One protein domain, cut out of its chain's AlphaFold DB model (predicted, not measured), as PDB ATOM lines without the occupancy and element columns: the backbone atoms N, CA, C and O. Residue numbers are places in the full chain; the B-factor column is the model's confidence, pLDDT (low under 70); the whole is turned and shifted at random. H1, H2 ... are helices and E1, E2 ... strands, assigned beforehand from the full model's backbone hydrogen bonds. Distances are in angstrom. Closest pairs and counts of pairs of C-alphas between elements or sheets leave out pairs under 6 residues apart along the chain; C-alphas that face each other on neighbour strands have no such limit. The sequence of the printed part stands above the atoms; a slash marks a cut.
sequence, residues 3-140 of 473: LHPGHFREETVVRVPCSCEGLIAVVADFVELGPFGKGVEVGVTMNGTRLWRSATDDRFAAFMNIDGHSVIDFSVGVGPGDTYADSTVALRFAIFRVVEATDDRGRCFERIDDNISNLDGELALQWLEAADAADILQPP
ATOM      1  N   LEU A   3      -0.093  10.628  35.442       64.19
ATOM      2  CA  LEU A   3      -1.531  10.682  35.216       64.19
ATOM      3  C   LEU A   3      -2.193  11.430  36.367       64.19
ATOM      4  O   LEU A   3      -1.903  11.173  37.536       64.19
ATOM      5  N   HIS A   4      -3.102  12.330  36.017       59.12
ATOM      6  CA  HIS A   4      -3.936  13.069  36.958       59.12
ATOM      7  C   HIS A   4      -5.384  12.649  36.723       59.12
ATOM      8  O   HIS A   4      -5.779  12.615  35.557       59.12
ATOM      9  N   PRO A   5      -6.179  12.317  37.753       56.25
ATOM     10  CA  PRO A   5      -7.610  12.107  37.588       56.25
ATOM     11  C   PRO A   5      -8.244  13.361  36.976       56.25
ATOM     12  O   PRO A   5      -7.999  14.471  37.448       56.25
ATOM     13  N   GLY A   6      -9.018  13.199  35.903       50.91
ATOM     14  CA  GLY A   6      -9.604  14.333  35.190       50.91
ATOM     15  C   GLY A   6     -10.551  15.162  36.068       50.91
ATOM     16  O   GLY A   6     -11.144  14.664  37.035       50.91
ATOM     17  N   HIS A   7     -10.746  16.437  35.709       41.81
ATOM     18  CA  HIS A   7     -11.833  17.234  36.279       41.81
ATOM     19  C   HIS A   7     -13.168  16.490  36.081       41.81
ATOM     20  O   HIS A   7     -13.422  15.945  35.016       41.81
ATOM     21  N   PHE A   8     -14.023  16.457  37.110       46.31
ATOM     22  CA  PHE A   8     -15.328  15.765  37.105       46.31
ATOM     23  C   PHE A   8     -15.325  14.223  37.150       46.31
ATOM     24  O   PHE A   8     -16.229  13.595  36.603       46.31
ATOM     25  N   ARG A   9     -14.438  13.602  37.945       49.69
ATOM     26  CA  ARG A   9     -14.508  12.152  38.269       49.69
ATOM     27  C   ARG A   9     -14.260  11.244  37.059       49.69
ATOM     28  O   ARG A   9     -14.786  10.131  37.000       49.69
ATOM     29  N   GLU A  10     -13.489  11.718  36.091       56.31
ATOM     30  CA  GLU A  10     -13.172  10.934  34.907       56.31
ATOM     31  C   GLU A  10     -11.940  10.061  35.147       56.31
ATOM     32  O   GLU A  10     -10.950  10.486  35.745       56.31
ATOM     33  N   GLU A  11     -12.024   8.808  34.700       69.06
ATOM     34  CA  GLU A  11     -10.859   7.934  34.613       69.06
ATOM     35  C   GLU A  11      -9.919   8.482  33.543       69.06
ATOM     36  O   GLU A  11     -10.292   8.554  32.368       69.06
ATOM     37  N   THR A  12      -8.698   8.816  33.938       75.50
ATOM     38  CA  THR A  12      -7.620   9.134  33.006       75.50
ATOM     39  C   THR A  12      -7.006   7.836  32.525       75.50
ATOM     40  O   THR A  12      -6.732   6.945  33.330       75.50
ATOM     41  N   VAL A  13      -6.805   7.709  31.215       80.50
ATOM     42  CA  VAL A  13      -6.411   6.447  30.591       80.50
ATOM     43  C   VAL A  13      -5.204   6.641  29.686       80.50
ATOM     44  O   VAL A  13      -5.205   7.519  28.828       80.50
ATOM     45  N   VAL A  14      -4.201   5.781  29.848       85.38
ATOM     46  CA  VAL A  14      -3.136   5.562  28.864       85.38
ATOM     47  C   VAL A  14      -3.513   4.354  28.037       85.38
ATOM     48  O   VAL A  14      -3.710   3.270  28.583       85.38
ATOM     49  N   ARG A  15      -3.607   4.554  26.726       85.69
ATOM     50  CA  ARG A  15      -4.001   3.530  25.769       85.69
ATOM     51  C   ARG A  15      -2.812   3.091  24.934       85.69
ATOM     52  O   ARG A  15      -2.172   3.928  24.304       85.69
ATOM     53  N   VAL A  16      -2.564   1.788  24.886       87.50
ATOM     54  CA  VAL A  16      -1.471   1.185  24.123       87.50
ATOM     55  C   VAL A  16      -2.041   0.181  23.115       87.50
ATOM     56  O   VAL A  16      -2.533  -0.878  23.524       87.50
ATOM     57  N   PRO A  17      -2.021   0.492  21.805       83.81
ATOM     58  CA  PRO A  17      -2.388  -0.469  20.775       83.81
ATOM     59  C   PRO A  17      -1.302  -1.544  20.645       83.81
ATOM     60  O   PRO A  17      -0.111  -1.245  20.635       83.81
ATOM     61  N   CYS A  18      -1.719  -2.800  20.526       84.19
ATOM     62  CA  CYS A  18      -0.852  -3.953  20.323       84.19
ATOM     63  C   CYS A  18      -1.061  -4.475  18.897       84.19
ATOM     64  O   CYS A  18      -2.121  -5.001  18.572       84.19
ATOM     65  N   SER A  19      -0.053  -4.319  18.040       76.31
ATOM     66  CA  SER A  19      -0.124  -4.663  16.612       76.31
ATOM     67  C   SER A  19       0.295  -6.101  16.285       76.31
ATOM     68  O   SER A  19       0.354  -6.478  15.114       76.31
ATOM     69  N   CYS A  20       0.616  -6.913  17.295       81.12
ATOM     70  CA  CYS A  20       1.021  -8.303  17.122       81.12
ATOM     71  C   CYS A  20      -0.066  -9.271  17.593       81.12
ATOM     72  O   CYS A  20      -0.894  -8.946  18.436       81.12
ATOM     73  N   GLU A  21      -0.047 -10.480  17.043       88.06
ATOM     74  CA  GLU A  21      -0.902 -11.579  17.486       88.06
ATOM     75  C   GLU A  21      -0.088 -12.575  18.318       88.06
ATOM     76  O   GLU A  21       1.095 -12.830  18.047       88.06
ATOM     77  N   GLY A  22      -0.747 -13.156  19.319       89.62
ATOM     78  CA  GLY A  22      -0.217 -14.245  20.129       89.62
ATOM     79  C   GLY A  22      -0.180 -13.924  21.616       89.62
ATOM     80  O   GLY A  22      -0.931 -13.090  22.121       89.62
ATOM     81  N   LEU A  23       0.687 -14.636  22.331       91.06
ATOM     82  CA  LEU A  23       0.843 -14.491  23.770       91.06
ATOM     83  C   LEU A  23       1.727 -13.282  24.086       91.06
ATOM     84  O   LEU A  23       2.866 -13.195  23.621       91.06
ATOM     85  N   ILE A  24       1.227 -12.384  24.929       92.75
ATOM     86  CA  ILE A  24       2.000 -11.283  25.502       92.75
ATOM     87  C   ILE A  24       2.080 -11.402  27.024       92.75
ATOM     88  O   ILE A  24       1.241 -12.036  27.666       92.75
ATOM     89  N   ALA A  25       3.087 -10.754  27.593       92.56
ATOM     90  CA  ALA A  25       3.218 -10.473  29.009       92.56
ATOM     91  C   ALA A  25       3.139  -8.962  29.232       92.56
ATOM     92  O   ALA A  25       3.823  -8.190  28.558       92.56
ATOM     93  N   VAL A  26       2.304  -8.549  30.179       94.25
ATOM     94  CA  VAL A  26       2.091  -7.142  30.522       94.25
ATOM     95  C   VAL A  26       2.426  -6.957  31.982       94.25
ATOM     96  O   VAL A  26       1.928  -7.700  32.830       94.25
ATOM     97  N   VAL A  27       3.226  -5.939  32.267       94.62
ATOM     98  CA  VAL A  27       3.531  -5.518  33.629       94.62
ATOM     99  C   VAL A  27       3.238  -4.033  33.755       94.62
ATOM    100  O   VAL A  27       3.607  -3.258  32.876       94.62
ATOM    101  N   ALA A  28       2.575  -3.632  34.837       94.62
ATOM    102  CA  ALA A  28       2.311  -2.238  35.149       94.62
ATOM    103  C   ALA A  28       2.398  -1.964  36.650       94.62
ATOM    104  O   ALA A  28       2.014  -2.781  37.483       94.62
ATOM    105  N   ASP A  29       2.893  -0.780  36.970       92.62
ATOM    106  CA  ASP A  29       3.111  -0.282  38.317       92.62
ATOM    107  C   ASP A  29       2.603   1.160  38.383       92.62
ATOM    108  O   ASP A  29       2.931   1.993  37.527       92.62
ATOM    109  N   PHE A  30       1.762   1.423  39.380       90.56
ATOM    110  CA  PHE A  30       1.098   2.703  39.579       90.56
ATOM    111  C   PHE A  30       1.549   3.289  40.912       90.56
ATOM    112  O   PHE A  30       1.104   2.842  41.962       90.56
ATOM    113  N   VAL A  31       2.416   4.295  40.876       87.06
ATOM    114  CA  VAL A  31       3.021   4.877  42.081       87.06
ATOM    115  C   VAL A  31       2.384   6.218  42.385       87.06
ATOM    116  O   VAL A  31       2.317   7.092  41.521       87.06
ATOM    117  N   GLU A  32       1.943   6.413  43.617       83.88
ATOM    118  CA  GLU A  32       1.424   7.705  44.051       83.88
ATOM    119  C   GLU A  32       2.557   8.731  44.233       83.88
ATOM    120  O   GLU A  32       3.583   8.443  44.843       83.88
ATOM    121  N   LEU A  33       2.392   9.945  43.693       78.50
ATOM    122  CA  LEU A  33       3.408  11.010  43.759       78.50
ATOM    123  C   LEU A  33       3.073  12.139  44.750       78.50
ATOM    124  O   LEU A  33       3.818  13.117  44.829       78.50
ATOM    125  N   GLY A  34       1.971  12.038  45.497       71.44
ATOM    126  CA  GLY A  34       1.557  13.053  46.473       71.44
ATOM    127  C   GLY A  34       1.187  12.459  47.834       71.44
ATOM    128  O   GLY A  34       1.089  11.246  47.965       71.44
ATOM    129  N   PRO A  35       1.014  13.295  48.872       62.62
ATOM    130  CA  PRO A  35       0.755  12.837  50.233       62.62
ATOM    131  C   PRO A  35      -0.742  12.558  50.450       62.62
ATOM    132  O   PRO A  35      -1.381  13.245  51.252       62.62
ATOM    133  N   PHE A  36      -1.333  11.594  49.736       64.50
ATOM    134  CA  PHE A  36      -2.729  11.222  49.966       64.50
ATOM    135  C   PHE A  36      -2.811  10.042  50.943       64.50
ATOM    136  O   PHE A  36      -2.024   9.104  50.935       64.50
ATOM    137  N   GLY A  37      -3.755  10.120  51.884       58.59
ATOM    138  CA  GLY A  37      -3.920   9.109  52.936       58.59
ATOM    139  C   GLY A  37      -4.688   7.856  52.498       58.59
ATOM    140  O   GLY A  37      -4.924   6.977  53.324       58.59
ATOM    141  N   LYS A  38      -5.137   7.791  51.237       69.31
ATOM    142  CA  LYS A  38      -5.910   6.686  50.657       69.31
ATOM    143  C   LYS A  38      -5.454   6.498  49.213       69.31
ATOM    144  O   LYS A  38      -5.459   7.469  48.463       69.31
ATOM    145  N   GLY A  39      -5.120   5.260  48.849       70.94
ATOM    146  CA  GLY A  39      -4.673   4.942  47.499       70.94
ATOM    147  C   GLY A  39      -5.733   5.253  46.438       70.94
ATOM    148  O   GLY A  39      -6.934   5.060  46.662       70.94
ATOM    149  N   VAL A  40      -5.275   5.745  45.289       79.56
ATOM    150  CA  VAL A  40      -6.100   6.097  44.125       79.56
ATOM    151  C   VAL A  40      -6.462   4.827  43.366       79.56
ATOM    152  O   VAL A  40      -5.630   3.940  43.231       79.56
ATOM    153  N   GLU A  41      -7.686   4.722  42.850       85.50
ATOM    154  CA  GLU A  41      -8.094   3.545  42.085       85.50
ATOM    155  C   GLU A  41      -7.314   3.446  40.770       85.50
ATOM    156  O   GLU A  41      -7.233   4.403  39.999       85.50
ATOM    157  N   VAL A  42      -6.790   2.256  40.490       88.19
ATOM    158  CA  VAL A  42      -6.050   1.952  39.266       88.19
ATOM    159  C   VAL A  42      -6.587   0.686  38.621       88.19
ATOM    160  O   VAL A  42      -7.201  -0.162  39.275       88.19
ATOM    161  N   GLY A  43      -6.392   0.544  37.315       90.69
ATOM    162  CA  GLY A  43      -6.909  -0.618  36.611       90.69
ATOM    163  C   GLY A  43      -6.273  -0.868  35.258       90.69
ATOM    164  O   GLY A  43      -5.751   0.041  34.618       90.69
ATOM    165  N   VAL A  44      -6.389  -2.119  34.820       92.00
ATOM    166  CA  VAL A  44      -5.993  -2.579  33.488       92.00
ATOM    167  C   VAL A  44      -7.219  -3.140  32.784       92.00
ATOM    168  O   VAL A  44      -7.932  -3.999  33.314       92.00
ATOM    169  N   THR A  45      -7.484  -2.622  31.594       89.62
ATOM    170  CA  THR A  45      -8.577  -3.047  30.719       89.62
ATOM    171  C   THR A  45      -7.986  -3.484  29.390       89.62
ATOM    172  O   THR A  45      -7.110  -2.812  28.865       89.62
ATOM    173  N   MET A  46      -8.478  -4.583  28.827       88.56
ATOM    174  CA  MET A  46      -8.110  -5.033  27.485       88.56
ATOM    175  C   MET A  46      -9.370  -5.178  26.645       88.56
ATOM    176  O   MET A  46     -10.335  -5.810  27.087       88.56
ATOM    177  N   ASN A  47      -9.377  -4.591  25.447       86.12
ATOM    178  CA  ASN A  47     -10.497  -4.680  24.499       86.12
ATOM    179  C   ASN A  47     -11.861  -4.361  25.155       86.12
ATOM    180  O   ASN A  47     -12.890  -4.975  24.860       86.12
ATOM    181  N   GLY A  48     -11.862  -3.408  26.091       80.00
ATOM    182  CA  GLY A  48     -13.031  -2.962  26.851       80.00
ATOM    183  C   GLY A  48     -13.503  -3.863  27.991       80.00
ATOM    184  O   GLY A  48     -14.521  -3.564  28.615       80.00
ATOM    185  N   THR A  49     -12.778  -4.939  28.303       84.88
ATOM    186  CA  THR A  49     -13.017  -5.771  29.491       84.88
ATOM    187  C   THR A  49     -11.977  -5.491  30.563       84.88
ATOM    188  O   THR A  49     -10.774  -5.571  30.320       84.88
ATOM    189  N   ARG A  50     -12.447  -5.132  31.763       87.56
ATOM    190  CA  ARG A  50     -11.585  -4.886  32.921       87.56
ATOM    191  C   ARG A  50     -10.956  -6.211  33.350       87.56
ATOM    192  O   ARG A  50     -11.681  -7.119  33.747       87.56
ATOM    193  N   LEU A  51      -9.632  -6.297  33.274       90.25
ATOM    194  CA  LEU A  51      -8.861  -7.470  33.689       90.25
ATOM    195  C   LEU A  51      -8.430  -7.370  35.151       90.25
ATOM    196  O   LEU A  51      -8.400  -8.369  35.859       90.25
ATOM    197  N   TRP A  52      -8.113  -6.157  35.604       91.94
ATOM    198  CA  TRP A  52      -7.594  -5.916  36.945       91.94
ATOM    199  C   TRP A  52      -8.010  -4.545  37.466       91.94
ATOM    200  O   TRP A  52      -8.098  -3.581  36.701       91.94
ATOM    201  N   ARG A  53      -8.275  -4.470  38.771       90.12
ATOM    202  CA  ARG A  53      -8.640  -3.255  39.501       90.12
ATOM    203  C   ARG A  53      -8.000  -3.315  40.883       90.12
ATOM    204  O   ARG A  53      -8.200  -4.305  41.582       90.12
ATOM    205  N   SER A  54      -7.298  -2.260  41.270       90.81
ATOM    206  CA  SER A  54      -6.689  -2.132  42.594       90.81
ATOM    207  C   SER A  54      -6.560  -0.657  42.996       90.81
ATOM    208  O   SER A  54      -7.316   0.187  42.505       90.81
ATOM    209  N   ALA A  55      -5.632  -0.353  43.899       86.44
ATOM    210  CA  ALA A  55      -5.232   0.991  44.288       86.44
ATOM    211  C   ALA A  55      -3.747   1.249  43.966       86.44
ATOM    212  O   ALA A  55      -3.014   0.319  43.622       86.44
ATOM    213  N   THR A  56      -3.316   2.508  44.051       84.62
ATOM    214  CA  THR A  56      -1.903   2.895  43.947       84.62
ATOM    215  C   THR A  56      -1.016   2.066  44.872       84.62
ATOM    216  O   THR A  56      -1.456   1.570  45.908       84.62
ATOM    217  N   ASP A  57       0.234   1.900  44.448       83.75
ATOM    218  CA  ASP A  57       1.282   1.062  45.038       83.75
ATOM    219  C   ASP A  57       1.073  -0.457  44.899       83.75
ATOM    220  O   ASP A  57       1.939  -1.236  45.305       83.75
ATOM    221  N   ASP A  58      -0.021  -0.887  44.263       86.19
ATOM    222  CA  ASP A  58      -0.186  -2.258  43.780       86.19
ATOM    223  C   ASP A  58       0.318  -2.420  42.334       86.19
ATOM    224  O   ASP A  58       0.409  -1.459  41.557       86.19
ATOM    225  N   ARG A  59       0.644  -3.660  41.956       90.50
ATOM    226  CA  ARG A  59       1.206  -4.003  40.643       90.50
ATOM    227  C   ARG A  59       0.330  -4.979  39.888       90.50
ATOM    228  O   ARG A  59      -0.247  -5.908  40.445       90.50
ATOM    229  N   PHE A  60       0.315  -4.803  38.577       93.12
ATOM    230  CA  PHE A  60      -0.277  -5.742  37.645       93.12
ATOM    231  C   PHE A  60       0.822  -6.493  36.897       93.12
ATOM    232  O   PHE A  60       1.722  -5.869  36.337       93.12
ATOM    233  N   ALA A  61       0.729  -7.818  36.850       93.62
ATOM    234  CA  ALA A  61       1.555  -8.672  36.008       93.62
ATOM    235  C   ALA A  61       0.699  -9.840  35.506       93.62
ATOM    236  O   ALA A  61       0.094 -10.545  36.313       93.62
ATOM    237  N   ALA A  62       0.604 -10.026  34.190       92.31
ATOM    238  CA  ALA A  62      -0.197 -11.105  33.617       92.31
ATOM    239  C   ALA A  62       0.279 -11.524  32.224       92.31
ATOM    240  O   ALA A  62       0.797 -10.714  31.450       92.31
ATOM    241  N   PHE A  63       0.006 -12.785  31.891       91.25
ATOM    242  CA  PHE A  63       0.076 -13.310  30.532       91.25
ATOM    243  C   PHE A  63      -1.309 -13.257  29.885       91.25
ATOM    244  O   PHE A  63      -2.306 -13.566  30.536       91.25
ATOM    245  N   MET A  64      -1.393 -12.892  28.607       90.75
ATOM    246  CA  MET A  64      -2.670 -12.848  27.890       90.75
ATOM    247  C   MET A  64      -2.512 -13.045  26.386       90.75
ATOM    248  O   MET A  64      -1.507 -12.641  25.805       90.75
ATOM    249  N   ASN A  65      -3.517 -13.654  25.759       89.44
ATOM    250  CA  ASN A  65      -3.578 -13.757  24.303       89.44
ATOM    251  C   ASN A  65      -4.169 -12.481  23.703       89.44
ATOM    252  O   ASN A  65      -5.167 -11.959  24.203       89.44
ATOM    253  N   ILE A  66      -3.576 -12.017  22.610       88.56
ATOM    254  CA  ILE A  66      -4.049 -10.864  21.851       88.56
ATOM    255  C   ILE A  66      -4.159 -11.181  20.362       88.56
ATOM    256  O   ILE A  66      -3.452 -12.045  19.844       88.56
ATOM    257  N   ASP A  67      -5.044 -10.450  19.688       84.81
ATOM    258  CA  ASP A  67      -5.065 -10.343  18.234       84.81
ATOM    259  C   ASP A  67      -4.309  -9.077  17.787       84.81
ATOM    260  O   ASP A  67      -3.978  -8.220  18.610       84.81
ATOM    261  N   GLY A  68      -4.040  -8.949  16.483       78.62
ATOM    262  CA  GLY A  68      -3.267  -7.833  15.913       78.62
ATOM    263  C   GLY A  68      -3.916  -6.443  16.009       78.62
ATOM    264  O   GLY A  68      -3.368  -5.482  15.468       78.62
ATOM    265  N   HIS A  69      -5.081  -6.323  16.650       78.94
ATOM    266  CA  HIS A  69      -5.780  -5.063  16.887       78.94
ATOM    267  C   HIS A  69      -6.123  -4.846  18.366       78.94
ATOM    268  O   HIS A  69      -6.871  -3.921  18.691       78.94
ATOM    269  N   SER A  70      -5.599  -5.680  19.267       85.62
ATOM    270  CA  SER A  70      -5.838  -5.550  20.700       85.62
ATOM    271  C   SER A  70      -5.330  -4.227  21.257       85.62
ATOM    272  O   SER A  70      -4.335  -3.665  20.807       85.62
ATOM    273  N   VAL A  71      -6.000  -3.740  22.296       86.25
ATOM    274  CA  VAL A  71      -5.690  -2.462  22.934       86.25
ATOM    275  C   VAL A  71      -5.746  -2.606  24.449       86.25
ATOM    276  O   VAL A  71      -6.751  -3.070  25.001       86.25
ATOM    277  N   ILE A  72      -4.683  -2.140  25.107       89.75
ATOM    278  CA  ILE A  72      -4.546  -2.111  26.564       89.75
ATOM    279  C   ILE A  72      -4.765  -0.692  27.069       89.75
ATOM    280  O   ILE A  72      -4.095   0.237  26.629       89.75
ATOM    281  N   ASP A  73      -5.643  -0.553  28.054       89.31
ATOM    282  CA  ASP A  73      -5.895   0.694  28.760       89.31
ATOM    283  C   ASP A  73      -5.435   0.575  30.215       89.31
ATOM    284  O   ASP A  73      -5.963  -0.235  30.987       89.31
ATOM    285  N   PHE A  74      -4.487   1.428  30.599       91.25
ATOM    286  CA  PHE A  74      -4.074   1.658  31.980       91.25
ATOM    287  C   PHE A  74      -4.820   2.878  32.509       91.25
ATOM    288  O   PHE A  74      -4.616   3.989  32.023       91.25
ATOM    289  N   SER A  75      -5.704   2.686  33.484       87.44
ATOM    290  CA  SER A  75      -6.567   3.754  33.987       87.44
ATOM    291  C   SER A  75      -6.225   4.149  35.414       87.44
ATOM    292  O   SER A  75      -6.010   3.272  36.249       87.44
ATOM    293  N   VAL A  76      -6.312   5.443  35.704       84.50
ATOM    294  CA  VAL A  76      -6.308   6.020  37.050       84.50
ATOM    295  C   VAL A  76      -7.644   6.724  37.246       84.50
ATOM    296  O   VAL A  76      -8.026   7.567  36.436       84.50
ATOM    297  N   GLY A  77      -8.387   6.347  38.282       73.31
ATOM    298  CA  GLY A  77      -9.761   6.785  38.486       73.31
ATOM    299  C   GLY A  77     -10.063   7.234  39.909       73.31
ATOM    300  O   GLY A  77      -9.327   6.970  40.858       73.31
ATOM    301  N   VAL A  78     -11.206   7.905  40.042       60.03
ATOM    302  CA  VAL A  78     -11.790   8.314  41.320       60.03
ATOM    303  C   VAL A  78     -13.084   7.519  41.490       60.03
ATOM    304  O   VAL A  78     -14.009   7.669  40.690       60.03
ATOM    305  N   GLY A  79     -13.153   6.635  42.488       51.75
ATOM    306  CA  GLY A  79     -14.364   5.856  42.760       51.75
ATOM    307  C   GLY A  79     -15.578   6.758  43.063       51.75
ATOM    308  O   GLY A  79     -15.415   7.920  43.451       51.75
ATOM    309  N   PRO A  80     -16.827   6.271  42.912       45.19
ATOM    310  CA  PRO A  80     -18.013   7.056  43.254       45.19
ATOM    311  C   PRO A  80     -17.971   7.533  44.717       45.19
ATOM    312  O   PRO A  80     -18.066   6.724  45.635       45.19
ATOM    313  N   GLY A  81     -17.857   8.849  44.927       51.31
ATOM    314  CA  GLY A  81     -17.802   9.471  46.259       51.31
ATOM    315  C   GLY A  81     -16.417   9.955  46.699       51.31
ATOM    316  O   GLY A  81     -16.332  10.641  47.712       51.31
ATOM    317  N   ASP A  82     -15.366   9.668  45.931       56.31
ATOM    318  CA  ASP A  82     -14.016  10.162  46.202       56.31
ATOM    319  C   ASP A  82     -13.783  11.551  45.555       56.31
ATOM    320  O   ASP A  82     -14.337  11.880  44.501       56.31
ATOM    321  N   THR A  83     -12.987  12.405  46.208       53.16
ATOM    322  CA  THR A  83     -12.679  13.785  45.784       53.16
ATOM    323  C   THR A  83     -11.169  13.963  45.625       53.16
ATOM    324  O   THR A  83     -10.529  14.615  46.446       53.16
ATOM    325  N   TYR A  84     -10.579  13.356  44.597       62.22
ATOM    326  CA  TYR A  84      -9.127  13.398  44.363       62.22
ATOM    327  C   TYR A  84      -8.773  14.199  43.108       62.22
ATOM    328  O   TYR A  84      -8.134  13.690  42.195       62.22
ATOM    329  N   ALA A  85      -9.215  15.459  43.058       52.88
ATOM    330  CA  ALA A  85      -8.966  16.348  41.920       52.88
ATOM    331  C   ALA A  85      -7.471  16.684  41.712       52.88
ATOM    332  O   ALA A  85      -7.106  17.094  40.617       52.88
ATOM    333  N   ASP A  86      -6.624  16.457  42.726       58.19
ATOM    334  CA  ASP A  86      -5.208  16.856  42.726       58.19
ATOM    335  C   ASP A  86      -4.225  15.673  42.848       58.19
ATOM    336  O   ASP A  86      -3.017  15.873  43.002       58.19
ATOM    337  N   SER A  87      -4.704  14.423  42.806       67.62
ATOM    338  CA  SER A  87      -3.816  13.263  42.937       67.62
ATOM    339  C   SER A  87      -2.991  13.036  41.676       67.62
ATOM    340  O   SER A  87      -3.481  13.159  40.561       67.62
ATOM    341  N   THR A  88      -1.709  12.717  41.839       75.44
ATOM    342  CA  THR A  88      -0.803  12.438  40.718       75.44
ATOM    343  C   THR A  88      -0.282  11.019  40.854       75.44
ATOM    344  O   THR A  88       0.283  10.672  41.890       75.44
ATOM    345  N   VAL A  89      -0.459  10.214  39.812       82.06
ATOM    346  CA  VAL A  89      -0.013   8.820  39.762       82.06
ATOM    347  C   VAL A  89       1.017   8.663  38.654       82.06
ATOM    348  O   VAL A  89       0.758   8.984  37.496       82.06
ATOM    349  N   ALA A  90       2.200   8.165  38.988       86.81
ATOM    350  CA  ALA A  90       3.170   7.717  38.006       86.81
ATOM    351  C   ALA A  90       2.790   6.325  37.496       86.81
ATOM    352  O   ALA A  90       2.739   5.371  38.265       86.81
ATOM    353  N   LEU A  91       2.584   6.205  36.186       91.44
ATOM    354  CA  LEU A  91       2.458   4.927  35.494       91.44
ATOM    355  C   LEU A  91       3.809   4.525  34.888       91.44
ATOM    356  O   LEU A  91       4.422   5.291  34.124       91.44
ATOM    357  N   ARG A  92       4.221   3.291  35.190       93.69
ATOM    358  CA  ARG A  92       5.313   2.556  34.540       93.69
ATOM    359  C   ARG A  92       4.769   1.233  34.018       93.69
ATOM    360  O   ARG A  92       4.096   0.534  34.766       93.69
ATOM    361  N   PHE A  93       5.055   0.879  32.771       95.19
ATOM    362  CA  PHE A  93       4.626  -0.391  32.197       95.19
ATOM    363  C   PHE A  93       5.668  -0.964  31.234       95.19
ATOM    364  O   PHE A  93       6.551  -0.259  30.754       95.19
ATOM    365  N   ALA A  94       5.574  -2.257  30.962       95.06
ATOM    366  CA  ALA A  94       6.311  -2.907  29.887       95.06
ATOM    367  C   ALA A  94       5.433  -3.996  29.277       95.06
ATOM    368  O   ALA A  94       4.691  -4.682  29.991       95.06
ATOM    369  N   ILE A  95       5.508  -4.133  27.956       94.38
ATOM    370  CA  ILE A  95       4.749  -5.124  27.203       94.38
ATOM    371  C   ILE A  95       5.741  -5.952  26.400       94.38
ATOM    372  O   ILE A  95       6.515  -5.428  25.598       94.38
ATOM    373  N   PHE A  96       5.694  -7.262  26.603       93.00
ATOM    374  CA  PHE A  96       6.550  -8.213  25.917       93.00
ATOM    375  C   PHE A  96       5.712  -9.184  25.104       93.00
ATOM    376  O   PHE A  96       4.761  -9.770  25.611       93.00
ATOM    377  N   ARG A  97       6.106  -9.428  23.862       92.44
ATOM    378  CA  ARG A  97       5.690 -10.603  23.114       92.44
ATOM    379  C   ARG A  97       6.438 -11.820  23.637       92.44
ATOM    380  O   ARG A  97       7.658 -11.786  23.797       92.44
ATOM    381  N   VAL A  98       5.707 -12.902  23.885       89.62
ATOM    382  CA  VAL A  98       6.304 -14.195  24.210       89.62
ATOM    383  C   VAL A  98       6.665 -14.892  22.905       89.62
ATOM    384  O   VAL A  98       5.796 -15.215  22.097       89.62
ATOM    385  N   VAL A  99       7.956 -15.117  22.705       84.94
ATOM    386  CA  VAL A  99       8.495 -15.857  21.565       84.94
ATOM    387  C   VAL A  99       8.743 -17.295  22.024       84.94
ATOM    388  O   VAL A  99       9.292 -17.517  23.109       84.94
ATOM    389  N   GLU A 100       8.308 -18.285  21.237       68.50
ATOM    390  CA  GLU A 100       8.637 -19.690  21.508       68.50
ATOM    391  C   GLU A 100      10.163 -19.856  21.547       68.50
ATOM    392  O   GLU A 100      10.860 -19.502  20.595       68.50
ATOM    393  N   ALA A 101      10.686 -20.372  22.661       53.91
ATOM    394  CA  ALA A 101      12.099 -20.691  22.785       53.91
ATOM    395  C   ALA A 101      12.372 -22.082  22.208       53.91
ATOM    396  O   ALA A 101      11.675 -23.054  22.503       53.91
ATOM    397  N   THR A 102      13.417 -22.161  21.393       48.91
ATOM    398  CA  THR A 102      13.919 -23.354  20.705       48.91
ATOM    399  C   THR A 102      14.690 -24.333  21.600       48.91
ATOM    400  O   THR A 102      15.370 -25.207  21.071       48.91
ATOM    401  N   ASP A 103      14.605 -24.224  22.925       44.34
ATOM    402  CA  ASP A 103      15.281 -25.122  23.863       44.34
ATOM    403  C   ASP A 103      14.789 -24.968  25.319       44.34
ATOM    404  O   ASP A 103      14.053 -24.061  25.703       44.34
ATOM    405  N   ASP A 104      15.189 -25.948  26.120       48.47
ATOM    406  CA  ASP A 104      14.863 -26.358  27.489       48.47
ATOM    407  C   ASP A 104      15.083 -25.308  28.612       48.47
ATOM    408  O   ASP A 104      15.250 -25.667  29.779       48.47
ATOM    409  N   ARG A 105      15.044 -24.000  28.304       48.28
ATOM    410  CA  ARG A 105      15.385 -22.894  29.230       48.28
ATOM    411  C   ARG A 105      14.308 -21.827  29.490       48.28
ATOM    412  O   ARG A 105      14.611 -20.817  30.116       48.28
ATOM    413  N   GLY A 106      13.047 -22.057  29.132       65.00
ATOM    414  CA  GLY A 106      11.941 -21.148  29.483       65.00
ATOM    415  C   GLY A 106      11.537 -20.191  28.358       65.00
ATOM    416  O   GLY A 106      12.002 -20.315  27.233       65.00
ATOM    417  N   ARG A 107      10.592 -19.281  28.631       75.31
ATOM    418  CA  ARG A 107       9.994 -18.376  27.627       75.31
ATOM    419  C   ARG A 107      10.978 -17.270  27.218       75.31
ATOM    420  O   ARG A 107      11.645 -16.706  28.081       75.31
ATOM    421  N   CYS A 108      11.030 -16.926  25.929       84.56
ATOM    422  CA  CYS A 108      11.764 -15.758  25.439       84.56
ATOM    423  C   CYS A 108      10.817 -14.553  25.321       84.56
ATOM    424  O   CYS A 108       9.645 -14.715  24.976       84.56
ATOM    425  N   PHE A 109      11.319 -13.353  25.614       89.56
ATOM    426  CA  PHE A 109      10.533 -12.123  25.653       89.56
ATOM    427  C   PHE A 109      11.123 -11.074  24.715       89.56
ATOM    428  O   PHE A 109      12.284 -10.690  24.848       89.56
ATOM    429  N   GLU A 110      10.306 -10.584  23.792       91.44
ATOM    430  CA  GLU A 110      10.620  -9.466  22.907       91.44
ATOM    431  C   GLU A 110       9.783  -8.263  23.342       91.44
ATOM    432  O   GLU A 110       8.558  -8.344  23.370       91.44
ATOM    433  N   ARG A 111      10.411  -7.147  23.715       91.81
ATOM    434  CA  ARG A 111       9.672  -5.946  24.128       91.81
ATOM    435  C   ARG A 111       9.013  -5.281  22.918       91.81
ATOM    436  O   ARG A 111       9.680  -5.078  21.910       91.81
ATOM    437  N   ILE A 112       7.729  -4.937  23.033       90.62
ATOM    438  CA  ILE A 112       6.919  -4.395  21.927       90.62
ATOM    439  C   ILE A 112       6.303  -3.017  22.207       90.62
ATOM    440  O   ILE A 112       5.702  -2.436  21.307       90.62
ATOM    441  N   ASP A 113       6.432  -2.484  23.425       89.19
ATOM    442  CA  ASP A 113       6.089  -1.088  23.707       89.19
ATOM    443  C   ASP A 113       7.185  -0.110  23.244       89.19
ATOM    444  O   ASP A 113       8.336  -0.485  23.021       89.19
ATOM    445  N   ASP A 114       6.829   1.170  23.139       84.62
ATOM    446  CA  ASP A 114       7.712   2.271  22.728       84.62
ATOM    447  C   ASP A 114       8.719   2.708  23.815       84.62
ATOM    448  O   ASP A 114       9.478   3.659  23.619       84.62
ATOM    449  N   ASN A 115       8.736   2.025  24.967       86.50
ATOM    450  CA  ASN A 115       9.540   2.338  26.146       86.50
ATOM    451  C   ASN A 115       9.292   3.745  26.731       86.50
ATOM    452  O   ASN A 115      10.073   4.221  27.555       86.50
ATOM    453  N   ILE A 116       8.179   4.408  26.384       85.94
ATOM    454  CA  ILE A 116       7.891   5.782  26.831       85.94
ATOM    455  C   ILE A 116       7.715   5.892  28.350       85.94
ATOM    456  O   ILE A 116       7.917   6.951  28.949       85.94
ATOM    457  N   SER A 117       7.333   4.798  29.014       85.50
ATOM    458  CA  SER A 117       7.149   4.799  30.462       85.50
ATOM    459  C   SER A 117       8.457   4.654  31.247       85.50
ATOM    460  O   SER A 117       8.406   4.737  32.474       85.50
ATOM    461  N   ASN A 118       9.595   4.424  30.575       86.31
ATOM    462  CA  ASN A 118      10.921   4.223  31.175       86.31
ATOM    463  C   ASN A 118      10.977   3.108  32.239       86.31
ATOM    464  O   ASN A 118      11.718   3.219  33.217       86.31
ATOM    465  N   LEU A 119      10.180   2.042  32.092       92.31
ATOM    466  CA  LEU A 119      10.340   0.859  32.940       92.31
ATOM    467  C   LEU A 119      11.509   0.024  32.409       92.31
ATOM    468  O   LEU A 119      11.539  -0.306  31.224       92.31
ATOM    469  N   ASP A 120      12.466  -0.303  33.276       93.50
ATOM    470  CA  ASP A 120      13.590  -1.164  32.916       93.50
ATOM    471  C   ASP A 120      13.117  -2.588  32.572       93.50
ATOM    472  O   ASP A 120      12.228  -3.137  33.227       93.50
ATOM    473  N   GLY A 121      13.706  -3.174  31.527       91.00
ATOM    474  CA  GLY A 121      13.287  -4.475  31.007       91.00
ATOM    475  C   GLY A 121      13.592  -5.630  31.960       91.00
ATOM    476  O   GLY A 121      12.742  -6.499  32.137       91.00
ATOM    477  N   GLU A 122      14.761  -5.630  32.606       91.31
ATOM    478  CA  GLU A 122      15.129  -6.681  33.564       91.31
ATOM    479  C   GLU A 122      14.234  -6.616  34.800       91.31
ATOM    480  O   GLU A 122      13.709  -7.636  35.244       91.31
ATOM    481  N   LEU A 123      13.990  -5.406  35.312       92.56
ATOM    482  CA  LEU A 123      13.082  -5.194  36.435       92.56
ATOM    483  C   LEU A 123      11.646  -5.629  36.109       92.56
ATOM    484  O   LEU A 123      10.987  -6.254  36.941       92.56
ATOM    485  N   ALA A 124      11.155  -5.328  34.903       92.44
ATOM    486  CA  ALA A 124       9.829  -5.759  34.472       92.44
ATOM    487  C   ALA A 124       9.719  -7.290  34.399       92.44
ATOM    488  O   ALA A 124       8.724  -7.854  34.854       92.44
ATOM    489  N   LEU A 125      10.743  -7.972  33.874       90.75
ATOM    490  CA  LEU A 125      10.776  -9.435  33.818       90.75
ATOM    491  C   LEU A 125      10.838 -10.063  35.218       90.75
ATOM    492  O   LEU A 125      10.145 -11.048  35.455       90.75
ATOM    493  N   GLN A 126      11.563  -9.462  36.167       90.00
ATOM    494  CA  GLN A 126      11.545  -9.894  37.572       90.00
ATOM    495  C   GLN A 126      10.146  -9.785  38.190       90.00
ATOM    496  O   GLN A 126       9.714 -10.669  38.923       90.00
ATOM    497  N   TRP A 127       9.405  -8.711  37.900       89.50
ATOM    498  CA  TRP A 127       8.026  -8.565  38.382       89.50
ATOM    499  C   TRP A 127       7.075  -9.590  37.757       89.50
ATOM    500  O   TRP A 127       6.109  -9.996  38.400       89.50
ATOM    501  N   LEU A 128       7.363 -10.037  36.534       86.88
ATOM    502  CA  LEU A 128       6.596 -11.075  35.856       86.88
ATOM    503  C   LEU A 128       6.802 -12.469  36.472       86.88
ATOM    504  O   LEU A 128       5.890 -13.283  36.386       86.88
ATOM    505  N   GLU A 129       7.937 -12.751  37.127       81.31
ATOM    506  CA  GLU A 129       8.178 -14.043  37.802       81.31
ATOM    507  C   GLU A 129       7.135 -14.355  38.888       81.31
ATOM    508  O   GLU A 129       6.882 -15.520  39.192       81.31
ATOM    509  N   ALA A 130       6.510 -13.321  39.461       72.56
ATOM    510  CA  ALA A 130       5.431 -13.466  40.433       72.56
ATOM    511  C   ALA A 130       4.076 -13.839  39.798       72.56
ATOM    512  O   ALA A 130       3.163 -14.244  40.520       72.56
ATOM    513  N   ALA A 131       3.923 -13.694  38.478       74.06
ATOM    514  CA  ALA A 131       2.710 -14.060  37.756       74.06
ATOM    515  C   ALA A 131       2.764 -15.533  37.329       74.06
ATOM    516  O   ALA A 131       3.725 -15.972  36.693       74.06
ATOM    517  N   ASP A 132       1.714 -16.301  37.634       68.81
ATOM    518  CA  ASP A 132       1.655 -17.700  37.218       68.81
ATOM    519  C   ASP A 132       1.480 -17.795  35.694       68.81
ATOM    520  O   ASP A 132       0.519 -17.306  35.096       68.81
ATOM    521  N   ALA A 133       2.434 -18.466  35.058       61.97
ATOM    522  CA  ALA A 133       2.455 -18.734  33.631       61.97
ATOM    523  C   ALA A 133       1.275 -19.603  33.149       61.97
ATOM    524  O   ALA A 133       1.049 -19.661  31.932       61.97
ATOM    525  N   ALA A 134       0.573 -20.281  34.067       61.50
ATOM    526  CA  ALA A 134      -0.633 -21.065  33.817       61.50
ATOM    527  C   ALA A 134      -1.919 -20.215  33.763       61.50
ATOM    528  O   ALA A 134      -2.868 -20.604  33.076       61.50
ATOM    529  N   ASP A 135      -1.938 -19.038  34.393       78.56
ATOM    530  CA  ASP A 135      -3.106 -18.150  34.470       78.56
ATOM    531  C   ASP A 135      -3.137 -17.159  33.293       78.56
ATOM    532  O   ASP A 135      -3.079 -15.937  33.445       78.56
ATOM    533  N   ILE A 136      -3.214 -17.698  32.072       84.31
ATOM    534  CA  ILE A 136      -3.274 -16.883  30.852       84.31
ATOM    535  C   ILE A 136      -4.676 -16.286  30.697       84.31
ATOM    536  O   ILE A 136      -5.643 -16.992  30.392       84.31
ATOM    537  N   LEU A 137      -4.780 -14.963  30.819       87.88
ATOM    538  CA  LEU A 137      -6.026 -14.235  30.606       87.88
ATOM    539  C   LEU A 137      -6.458 -14.308  29.131       87.88
ATOM    540  O   LEU A 137      -5.647 -14.177  28.213       87.88
ATOM    541  N   GLN A 138      -7.761 -14.490  28.909       85.31
ATOM    542  CA  GLN A 138      -8.382 -14.544  27.581       85.31
ATOM    543  C   GLN A 138      -9.319 -13.339  27.401       85.31
ATOM    544  O   GLN A 138     -10.522 -13.449  27.663       85.31
ATOM    545  N   PRO A 139      -8.791 -12.158  27.037       82.94
ATOM    546  CA  PRO A 139      -9.617 -10.989  26.758       82.94
ATOM    547  C   PRO A 139     -10.510 -11.225  25.524       82.94
ATOM    548  O   PRO A 139     -10.197 -12.068  24.680       82.94
ATOM    549  N   PRO A 140     -11.634 -10.497  25.385       83.19
ATOM    550  CA  PRO A 140     -12.444 -10.578  24.174       83.19
ATOM    551  C   PRO A 140     -11.655 -10.080  22.948       83.19
ATOM    552  O   PRO A 140     -10.748  -9.259  23.107       83.19
TER     553      PRO A 140
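What this domain is: This is residues 3 to 140 of the 473 residues of the protein "Sulphotransf domain-containing protein" of Azospirillum sp. TSO5 (UniProt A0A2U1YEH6). Two twisted sheets of four strands each lie face to face as a sandwich, their strands nearly aligned at 16 degrees, and the short helix H1 crosses the face of E5-E2-E7-E8 turned away from the other sheet. The tail, residues 129 to 140, crosses the edge beside E5 and E4. The 138 printed residues hold eight named strands, then one named helix; both sheets, ordered E1-E6-E3-E4 and E5-E2-E7-E8, are antiparallel. The class is mostly strand, with under half of the residues in named elements; the whole is compact, with a radius of gyration of the C-alphas of 15.5 A, and elongated, spanning 52 by 28 by 26 A.

How they stand to each other: Look first at E1, residues 12 to 17: N 14 is 2.8 A from O 74 of E6, residues 71 to 77. E3, residues 41 to 46, is the antiparallel neighbour of E6, with N 45 and O 73 at 2.9 A, and forms a hairpin with E4, residues 49 to 55, where N 44 and O 52 are 2.9 A apart. In the other sheet, E5, residues 59 to 66, neighbours E2, residues 22 to 32, with N 26 and O 62 at 2.9 A. E7, residues 89 to 99, has N 92 at 3.0 A from O 29 of E2, and N 97 at 2.7 A from O 110 of its hairpin partner E8, residues 108 to 111. H1, residues 121 to 128, is on this sheet at a height of 7.7 A, across E7 at 88 degrees on the local plane; its every O i to N i+4 pair is within hydrogen-bond range.

Where its parts are: Find C-alpha 12 at (-7.620, 9.134, 33.006), where E1 begins. E2 runs 32.5 A, E7 31.8 A, and E5, bending by 58 degrees at residue 63, 20.7 A. H1 ends at C-alpha 128, (6.596, -11.075, 35.856).

The domain as a whole: The farthest C-alphas, Gly 81 and Asp 103, are 52.8 A apart. The printed part has no cut; the link E6 to E7 is long. Confidence is under 70 at residues 3 to 11, 35 to 38, 78 to 87, 100 to 106 and 132 to 134.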